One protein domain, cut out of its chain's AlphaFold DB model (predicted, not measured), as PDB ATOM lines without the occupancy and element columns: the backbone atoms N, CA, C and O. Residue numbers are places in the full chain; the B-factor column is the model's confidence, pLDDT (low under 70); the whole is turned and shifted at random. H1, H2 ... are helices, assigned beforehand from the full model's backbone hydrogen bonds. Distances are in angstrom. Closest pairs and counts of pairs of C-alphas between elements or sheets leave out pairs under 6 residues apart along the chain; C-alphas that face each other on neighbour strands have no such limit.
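Overview. This is residues 31 to 89 of the 102 residues of the protein "Branched-chain amino acid ABC transporter permease" of Candidatus Bathyarchaeota archaeon (UniProt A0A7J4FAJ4). The domain is a helical hairpin opened into a narrow V: the long helix H1 and the shorter H2 come closest beside the link that joins them and spread apart towards their other ends. Residues 56 to 62, of which 56 and 57 belong to H1, stick out at the joined end, while at the open end residues 83 to 89 fold back from H2 towards the beginning of H1. The printed part has 59 residues with two named helices, H1 then H2, and no named strand; the class is all helix. It is loose, with a radius of gyration of the C-alphas of 13.5 A, and only just elongated, spanning 40 by 20 by 11 A.

Arrangement. The longest helix, H1, residues 34 to 57, touches H2, residues 64 to 82. The closest C-alphas of the two, those of Lys 55 and Val 64, are 6.4 A apart. H1 touches H2 with residues 44 to 55 alone, and H2 touches H1 with residues 64 to 72 alone. The helices run opposite ways at a shallow tilt of 31 degrees and form a helical hairpin, with centres 12.1 A apart. In H1 and H2 every O i to N i+4 pair is within hydrogen-bond range.

Along the chain. H1 has 24 residues and measures 34.5 A from C-alpha 34 at (-17.178, 12.035, -88.317) to C-alpha 57 at (-42.149, -11.299, -92.936). H2 has 19 residues and measures 26.6 A from first to last C-alpha, ending with C-alpha 82 at (-22.561, 3.612, -70.778).

Size, cuts and confidence. The two C-alphas farthest apart, those of Ala 32 and Pro 61, are 41.0 A apart, while those of Pro 31 and Arg 89, the first and last printed, are 9.7 A apart. The printed part has no cut, and the link from H1 to H2 is short, with 6 residues. The mean pLDDT of the printed part is 86.6; residues 32 and 89 are under 70.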
ATOM      1  N   PRO A  31     -20.512  13.179 -81.314       71.38
ATOM      2  CA  PRO A  31     -20.640  14.438 -82.061       71.38
ATOM      3  C   PRO A  31     -19.308  15.010 -82.567       71.38
ATOM      4  O   PRO A  31     -19.298  15.819 -83.489       71.38
ATOM      5  N   ALA A  32     -18.182  14.582 -81.993       68.88
ATOM      6  CA  ALA A  32     -16.853  15.101 -82.301       68.88
ATOM      7  C   ALA A  32     -15.975  14.141 -83.132       68.88
ATOM      8  O   ALA A  32     -14.759  14.313 -83.238       68.88
ATOM      9  N   ASN A  33     -16.577  13.120 -83.753       77.88
ATOM     10  CA  ASN A  33     -15.891  12.237 -84.693       77.88
ATOM     11  C   ASN A  33     -16.795  11.890 -85.885       77.88
ATOM     12  O   ASN A  33     -17.780  11.171 -85.737       77.88
ATOM     13  N   ASN A  34     -16.416  12.319 -87.093       82.44
ATOM     14  CA  ASN A  34     -17.178  12.035 -88.317       82.44
ATOM     15  C   ASN A  34     -17.349  10.526 -88.573       82.44
ATOM     16  O   ASN A  34     -18.406  10.099 -89.031       82.44
ATOM     17  N   LEU A  35     -16.340   9.706 -88.243       84.81
ATOM     18  CA  LEU A  35     -16.448   8.241 -88.329       84.81
ATOM     19  C   LEU A  35     -17.439   7.686 -87.298       84.81
ATOM     20  O   LEU A  35     -18.183   6.755 -87.604       84.81
ATOM     21  N   GLY A  36     -17.480   8.299 -86.112       86.62
ATOM     22  CA  GLY A  36     -18.490   8.071 -85.080       86.62
ATOM     23  C   GLY A  36     -19.894   8.251 -85.626       86.62
ATOM     24  O   GLY A  36     -20.674   7.300 -85.645       86.62
ATOM     25  N   SER A  37     -20.187   9.437 -86.154       87.12
ATOM     26  CA  SER A  37     -21.492   9.773 -86.733       87.12
ATOM     27  C   SER A  37     -21.922   8.825 -87.856       87.12
ATOM     28  O   SER A  37     -23.081   8.421 -87.890       87.12
ATOM     29  N   ILE A  38     -21.007   8.412 -88.745       90.81
ATOM     30  CA  ILE A  38     -21.314   7.431 -89.806       90.81
ATOM     31  C   ILE A  38     -21.708   6.080 -89.203       90.81
ATOM     32  O   ILE A  38     -22.674   5.462 -89.647       90.81
ATOM     33  N   MET A  39     -20.990   5.619 -88.179       90.19
ATOM     34  CA  MET A  39     -21.307   4.359 -87.513       90.19
ATOM     35  C   MET A  39     -22.628   4.439 -86.733       90.19
ATOM     36  O   MET A  39     -23.416   3.495 -86.771       90.19
ATOM     37  N   GLY A  40     -22.906   5.573 -86.083       90.44
ATOM     38  CA  GLY A  40     -24.192   5.846 -85.440       90.44
ATOM     39  C   GLY A  40     -25.351   5.844 -86.441       90.44
ATOM     40  O   GLY A  40     -26.373   5.202 -86.198       90.44
ATOM     41  N   ALA A  41     -25.163   6.467 -87.608       92.50
ATOM     42  CA  ALA A  41     -26.124   6.426 -88.707       92.50
ATOM     43  C   ALA A  41     -26.352   5.000 -89.219       92.50
ATOM     44  O   ALA A  41     -27.497   4.567 -89.326       92.50
ATOM     45  N   ALA A  42     -25.283   4.237 -89.465       93.81
ATOM     46  CA  ALA A  42     -25.383   2.848 -89.904       93.81
ATOM     47  C   ALA A  42     -26.142   1.973 -88.892       93.81
ATOM     48  O   ALA A  42     -26.960   1.144 -89.289       93.81
ATOM     49  N   LEU A  43     -25.912   2.177 -87.593       92.62
ATOM     50  CA  LEU A  43     -26.590   1.430 -86.539       92.62
ATOM     51  C   LEU A  43     -28.095   1.726 -86.516       92.62
ATOM     52  O   LEU A  43     -28.898   0.795 -86.576       92.62
ATOM     53  N   VAL A  44     -28.484   3.003 -86.487       92.31
ATOM     54  CA  VAL A  44     -29.905   3.390 -86.486       92.31
ATOM     55  C   VAL A  44     -30.592   2.954 -87.784       92.31
ATOM     56  O   VAL A  44     -31.678   2.382 -87.729       92.31
ATOM     57  N   GLU A  45     -29.947   3.123 -88.942       93.06
ATOM     58  CA  GLU A  45     -30.489   2.670 -90.231       93.06
ATOM     59  C   GLU A  45     -30.653   1.150 -90.303       93.06
ATOM     60  O   GLU A  45     -31.631   0.649 -90.864       93.06
ATOM     61  N   SER A  46     -29.720   0.392 -89.723       93.31
ATOM     62  CA  SER A  46     -29.838  -1.065 -89.657       93.31
ATOM     63  C   SER A  46     -31.032  -1.494 -88.804       93.31
ATOM     64  O   SER A  46     -31.757  -2.409 -89.193       93.31
ATOM     65  N   LEU A  47     -31.301  -0.790 -87.701       92.00
ATOM     66  CA  LEU A  47     -32.461  -1.033 -86.847       92.00
ATOM     67  C   LEU A  47     -33.767  -0.663 -87.568       92.00
ATOM     68  O   LEU A  47     -34.733  -1.420 -87.534       92.00
ATOM     69  N   GLU A  48     -33.779   0.466 -88.275       90.44
ATOM     70  CA  GLU A  48     -34.893   0.925 -89.109       90.44
ATOM     71  C   GLU A  48     -35.237  -0.070 -90.225       90.44
ATOM     72  O   GLU A  48     -36.397  -0.461 -90.392       90.44
ATOM     73  N   ARG A  49     -34.230  -0.523 -90.983       91.00
ATOM     74  CA  ARG A  49     -34.412  -1.547 -92.023       91.00
ATOM     75  C   ARG A  49     -34.786  -2.894 -91.432       91.00
ATOM     76  O   ARG A  49     -35.687  -3.532 -91.965       91.00
ATOM     77  N   GLY A  50     -34.145  -3.305 -90.342       90.19
ATOM     78  CA  GLY A  50     -34.452  -4.551 -89.647       90.19
ATOM     79  C   GLY A  50     -35.909  -4.597 -89.198       90.19
ATOM     80  O   GLY A  50     -36.606  -5.564 -89.486       90.19
ATOM     81  N   ALA A  51     -36.407  -3.515 -88.594       87.44
ATOM     82  CA  ALA A  51     -37.807  -3.401 -88.194       87.44
ATOM     83  C   ALA A  51     -38.769  -3.499 -89.394       87.44
ATOM     84  O   ALA A  51     -39.784  -4.186 -89.305       87.44
ATOM     85  N   ARG A  52     -38.447  -2.868 -90.535       86.00
ATOM     86  CA  ARG A  52     -39.246  -3.004 -91.771       86.00
ATOM     87  C   ARG A  52     -39.265  -4.438 -92.294       86.00
ATOM     88  O   ARG A  52     -40.337  -4.965 -92.543       86.00
ATOM     89  N   ILE A  53     -38.104  -5.085 -92.370       88.44
ATOM     90  CA  ILE A  53     -38.000  -6.485 -92.799       88.44
ATOM     91  C   ILE A  53     -38.851  -7.375 -91.885       88.44
ATOM     92  O   ILE A  53     -39.671  -8.143 -92.369       88.44
ATOM     93  N   VAL A  54     -38.733  -7.236 -90.562       86.31
ATOM     94  CA  VAL A  54     -39.545  -8.016 -89.612       86.31
ATOM     95  C   VAL A  54     -41.042  -7.811 -89.850       86.31
ATOM     96  O   VAL A  54     -41.787  -8.788 -89.843       86.31
ATOM     97  N   LYS A  55     -41.478  -6.572 -90.104       84.12
ATOM     98  CA  LYS A  55     -42.874  -6.265 -90.445       84.12
ATOM     99  C   LYS A  55     -43.333  -6.981 -91.719       84.12
ATOM    100  O   LYS A  55     -44.464  -7.451 -91.765       84.12
ATOM    101  N   ASP A  56     -42.474  -7.057 -92.731       84.12
ATOM    102  CA  ASP A  56     -42.816  -7.650 -94.027       84.12
ATOM    103  C   ASP A  56     -42.922  -9.184 -93.960       84.12
ATOM    104  O   ASP A  56     -43.718  -9.779 -94.686       84.12
ATOM    105  N   TYR A  57     -42.157  -9.834 -93.076       84.88
ATOM    106  CA  TYR A  57     -42.149 -11.299 -92.936       84.88
ATOM    107  C   TYR A  57     -43.065 -11.837 -91.833       84.88
ATOM    108  O   TYR A  57     -43.464 -13.002 -91.895       84.88
ATOM    109  N   LEU A  58     -43.388 -11.036 -90.814       82.88
ATOM    110  CA  LEU A  58     -44.149 -11.484 -89.653       82.88
ATOM    111  C   LEU A  58     -45.432 -10.649 -89.498       82.88
ATOM    112  O   LEU A  58     -45.347  -9.456 -89.201       82.88
ATOM    113  N   PRO A  59     -46.629 -11.247 -89.653       79.31
ATOM    114  CA  PRO A  59     -47.885 -10.548 -89.414       79.31
ATOM    115  C   PRO A  59     -48.069 -10.337 -87.906       79.31
ATOM    116  O   PRO A  59     -48.595 -11.189 -87.191       79.31
ATOM    117  N   LEU A  60     -47.576  -9.205 -87.409       82.12
ATOM    118  CA  LEU A  60     -47.661  -8.820 -86.004       82.12
ATOM    119  C   LEU A  60     -48.982  -8.076 -85.730       82.12
ATOM    120  O   LEU A  60     -49.378  -7.228 -86.529       82.12
ATOM    121  N   PRO A  61     -49.655  -8.332 -84.591       84.81
ATOM    122  CA  PRO A  61     -50.908  -7.657 -84.232       84.81
ATOM    123  C   PRO A  61     -50.708  -6.216 -83.727       84.81
ATOM    124  O   PRO A  61     -51.669  -5.562 -83.332       84.81
ATOM    125  N   PHE A  62     -49.467  -5.726 -83.694       83.56
ATOM    126  CA  PHE A  62     -49.088  -4.412 -83.181       83.56
ATOM    127  C   PHE A  62     -48.290  -3.621 -84.218       83.56
ATOM    128  O   PHE A  62     -47.649  -4.188 -85.104       83.56
ATOM    129  N   ASP A  63     -48.297  -2.295 -84.081       86.12
ATOM    130  CA  ASP A  63     -47.560  -1.425 -84.989       86.12
ATOM    131  C   ASP A  63     -46.050  -1.488 -84.718       86.12
ATOM    132  O   ASP A  63     -45.545  -1.037 -83.684       86.12
ATOM    133  N   VAL A  64     -45.318  -2.038 -85.685       87.56
ATOM    134  CA  VAL A  64     -43.856  -2.147 -85.661       87.56
ATOM    135  C   VAL A  64     -43.183  -0.771 -85.594       87.56
ATOM    136  O   VAL A  64     -42.087  -0.654 -85.047       87.56
ATOM    137  N   HIS A  65     -43.841   0.287 -86.081       85.81
ATOM    138  CA  HIS A  65     -43.351   1.658 -85.966       85.81
ATOM    139  C   HIS A  65     -43.183   2.089 -84.501       85.81
ATOM    140  O   HIS A  65     -42.132   2.609 -84.127       85.81
ATOM    141  N   ASN A  66     -44.169   1.795 -83.650       88.88
ATOM    142  CA  ASN A  66     -44.128   2.160 -82.232       88.88
ATOM    143  C   ASN A  66     -43.027   1.394 -81.492       88.88
ATOM    144  O   ASN A  66     -42.259   1.979 -80.729       88.88
ATOM    145  N   VAL A  67     -42.901   0.093 -81.768       89.38
ATOM    146  CA  VAL A  67     -41.836  -0.742 -81.190       89.38
ATOM    147  C   VAL A  67     -40.461  -0.220 -81.598       89.38
ATOM    148  O   VAL A  67     -39.560  -0.128 -80.769       89.38
ATOM    149  N   ARG A  68     -40.304   0.189 -82.858       89.12
ATOM    150  CA  ARG A  68     -39.066   0.779 -83.365       89.12
ATOM    151  C   ARG A  68     -38.693   2.072 -82.643       89.12
ATOM    152  O   ARG A  68     -37.541   2.202 -82.242       89.12
ATOM    153  N   ILE A  69     -39.639   2.989 -82.434       88.94
ATOM    154  CA  ILE A  69     -39.390   4.230 -81.679       88.94
ATOM    155  C   ILE A  69     -38.924   3.907 -80.252       88.94
ATOM    156  O   ILE A  69     -37.940   4.481 -79.784       88.94
ATOM    157  N   ILE A  70     -39.569   2.942 -79.585       91.69
ATOM    158  CA  ILE A  70     -39.172   2.489 -78.242       91.69
ATOM    159  C   ILE A  70     -37.750   1.911 -78.256       91.69
ATOM    160  O   ILE A  70     -36.943   2.252 -77.392       91.69
ATOM    161  N   MET A  71     -37.416   1.076 -79.245       91.75
ATOM    162  CA  MET A  71     -36.072   0.505 -79.383       91.75
ATOM    163  C   MET A  71     -35.005   1.579 -79.610       91.75
ATOM    164  O   MET A  71     -33.945   1.507 -78.995       91.75
ATOM    165  N   ILE A  72     -35.282   2.585 -80.448       90.88
ATOM    166  CA  ILE A  72     -34.367   3.714 -80.676       90.88
ATOM    167  C   ILE A  72     -34.153   4.500 -79.378       90.88
ATOM    168  O   ILE A  72     -33.011   4.777 -79.015       90.88
ATOM    169  N   GLY A  73     -35.228   4.821 -78.652       91.38
ATOM    170  CA  GLY A  73     -35.136   5.527 -77.372       91.38
ATOM    171  C   GLY A  73     -34.341   4.742 -76.328       91.38
ATOM    172  O   GLY A  73     -33.459   5.295 -75.674       91.38
ATOM    173  N   LEU A  74     -34.586   3.434 -76.216       94.19
ATOM    174  CA  LEU A  74     -33.837   2.561 -75.316       94.19
ATOM    175  C   LEU A  74     -32.353   2.501 -75.691       94.19
ATOM    176  O   LEU A  74     -31.494   2.645 -74.825       94.19
ATOM    177  N   LEU A  75     -32.048   2.327 -76.979       91.12
ATOM    178  CA  LEU A  75     -30.681   2.323 -77.488       91.12
ATOM    179  C   LEU A  75     -29.963   3.638 -77.154       91.12
ATOM    180  O   LEU A  75     -28.829   3.613 -76.680       91.12
ATOM    181  N   MET A  76     -30.635   4.774 -77.349       90.06
ATOM    182  CA  MET A  76     -30.108   6.094 -77.012       90.06
ATOM    183  C   MET A  76     -29.787   6.207 -75.517       90.06
ATOM    184  O   MET A  76     -28.679   6.605 -75.169       90.06
ATOM    185  N   ILE A  77     -30.713   5.807 -74.639       92.25
ATOM    186  CA  ILE A  77     -30.504   5.820 -73.181       92.25
ATOM    187  C   ILE A  77     -29.295   4.961 -72.806       92.25
ATOM    188  O   ILE A  77     -28.441   5.407 -72.045       92.25
ATOM    189  N   LEU A  78     -29.191   3.750 -73.362       91.62
ATOM    190  CA  LEU A  78     -28.069   2.851 -73.097       91.62
ATOM    191  C   LEU A  78     -26.737   3.467 -73.540       91.62
ATOM    192  O   LEU A  78     -25.769   3.424 -72.784       91.62
ATOM    193  N   VAL A  79     -26.677   4.063 -74.733       88.12
ATOM    194  CA  VAL A  79     -25.443   4.695 -75.219       88.12
ATOM    195  C   VAL A  79     -25.064   5.878 -74.339       88.12
ATOM    196  O   VAL A  79     -23.935   5.924 -73.868       88.12
ATOM    197  N   VAL A  80     -26.000   6.776 -74.032       87.94
ATOM    198  CA  VAL A  80     -25.732   7.933 -73.162       87.94
ATOM    199  C   VAL A  80     -25.291   7.493 -71.762       87.94
ATOM    200  O   VAL A  80     -24.412   8.116 -71.174       87.94
ATOM    201  N   MET A  81     -25.857   6.403 -71.236       91.00
ATOM    202  CA  MET A  81     -25.541   5.898 -69.899       91.00
ATOM    203  C   MET A  81     -24.175   5.206 -69.816       91.00
ATOM    204  O   MET A  81     -23.467   5.381 -68.830       91.00
ATOM    205  N   TYR A  82     -23.796   4.410 -70.821       87.88
ATOM    206  CA  TYR A  82     -22.561   3.612 -70.778       87.88
ATOM    207  C   TYR A  82     -21.384   4.231 -71.542       87.88
ATOM    208  O   TYR A  82     -20.233   3.880 -71.279       87.88
ATOM    209  N   LYS A  83     -21.658   5.097 -72.520       85.38
ATOM    210  CA  LYS A  83     -20.682   5.730 -73.421       85.38
ATOM    211  C   LYS A  83     -21.141   7.154 -73.777       85.38
ATOM    212  O   LYS A  83     -21.522   7.400 -74.924       85.38
ATOM    213  N   PRO A  84     -21.120   8.098 -72.820       79.38
ATOM    214  CA  PRO A  84     -21.555   9.477 -73.050       79.38
ATOM    215  C   PRO A  84     -20.731  10.201 -74.128       79.38
ATOM    216  O   PRO A  84     -21.213  11.164 -74.716       79.38
ATOM    217  N   GLU A  85     -19.521   9.724 -74.439       80.19
ATOM    218  CA  GLU A  85     -18.696  10.230 -75.543       80.19
ATOM    219  C   GLU A  85     -19.138   9.715 -76.931       80.19
ATOM    220  O   GLU A  85     -18.545  10.082 -77.947       80.19
ATOM    221  N   GLY A  86     -20.168   8.865 -76.987       80.94
ATOM    222  CA  GLY A  86     -20.606   8.147 -78.179       80.94
ATOM    223  C   GLY A  86     -19.881   6.814 -78.382       80.94
ATOM    224  O   GLY A  86     -19.001   6.403 -77.619       80.94
ATOM    225  N   LEU A  87     -20.262   6.090 -79.434       77.69
ATOM    226  CA  LEU A  87     -19.695   4.777 -79.751       77.69
ATOM    227  C   LEU A  87     -18.198   4.830 -80.114       77.69
ATOM    228  O   LEU A  87     -17.473   3.879 -79.807       77.69
ATOM    229  N   LEU A  88     -17.728   5.912 -80.748       76.94
ATOM    230  CA  LEU A  88     -16.317   6.118 -81.090       76.94
ATOM    231  C   LEU A  88     -15.751   7.338 -80.367       76.94
ATOM    232  O   LEU A  88     -16.265   8.445 -80.495       76.94
ATOM    233  N   ARG A  89     -14.631   7.134 -79.659       65.00
ATOM    234  CA  ARG A  89     -13.927   8.199 -78.935       65.00
ATOM    235  C   ARG A  89     -13.441   9.286 -79.894       65.00
ATOM    236  O   ARG A  89     -13.018   9.010 -81.019       65.00
TER     237      ARG A  89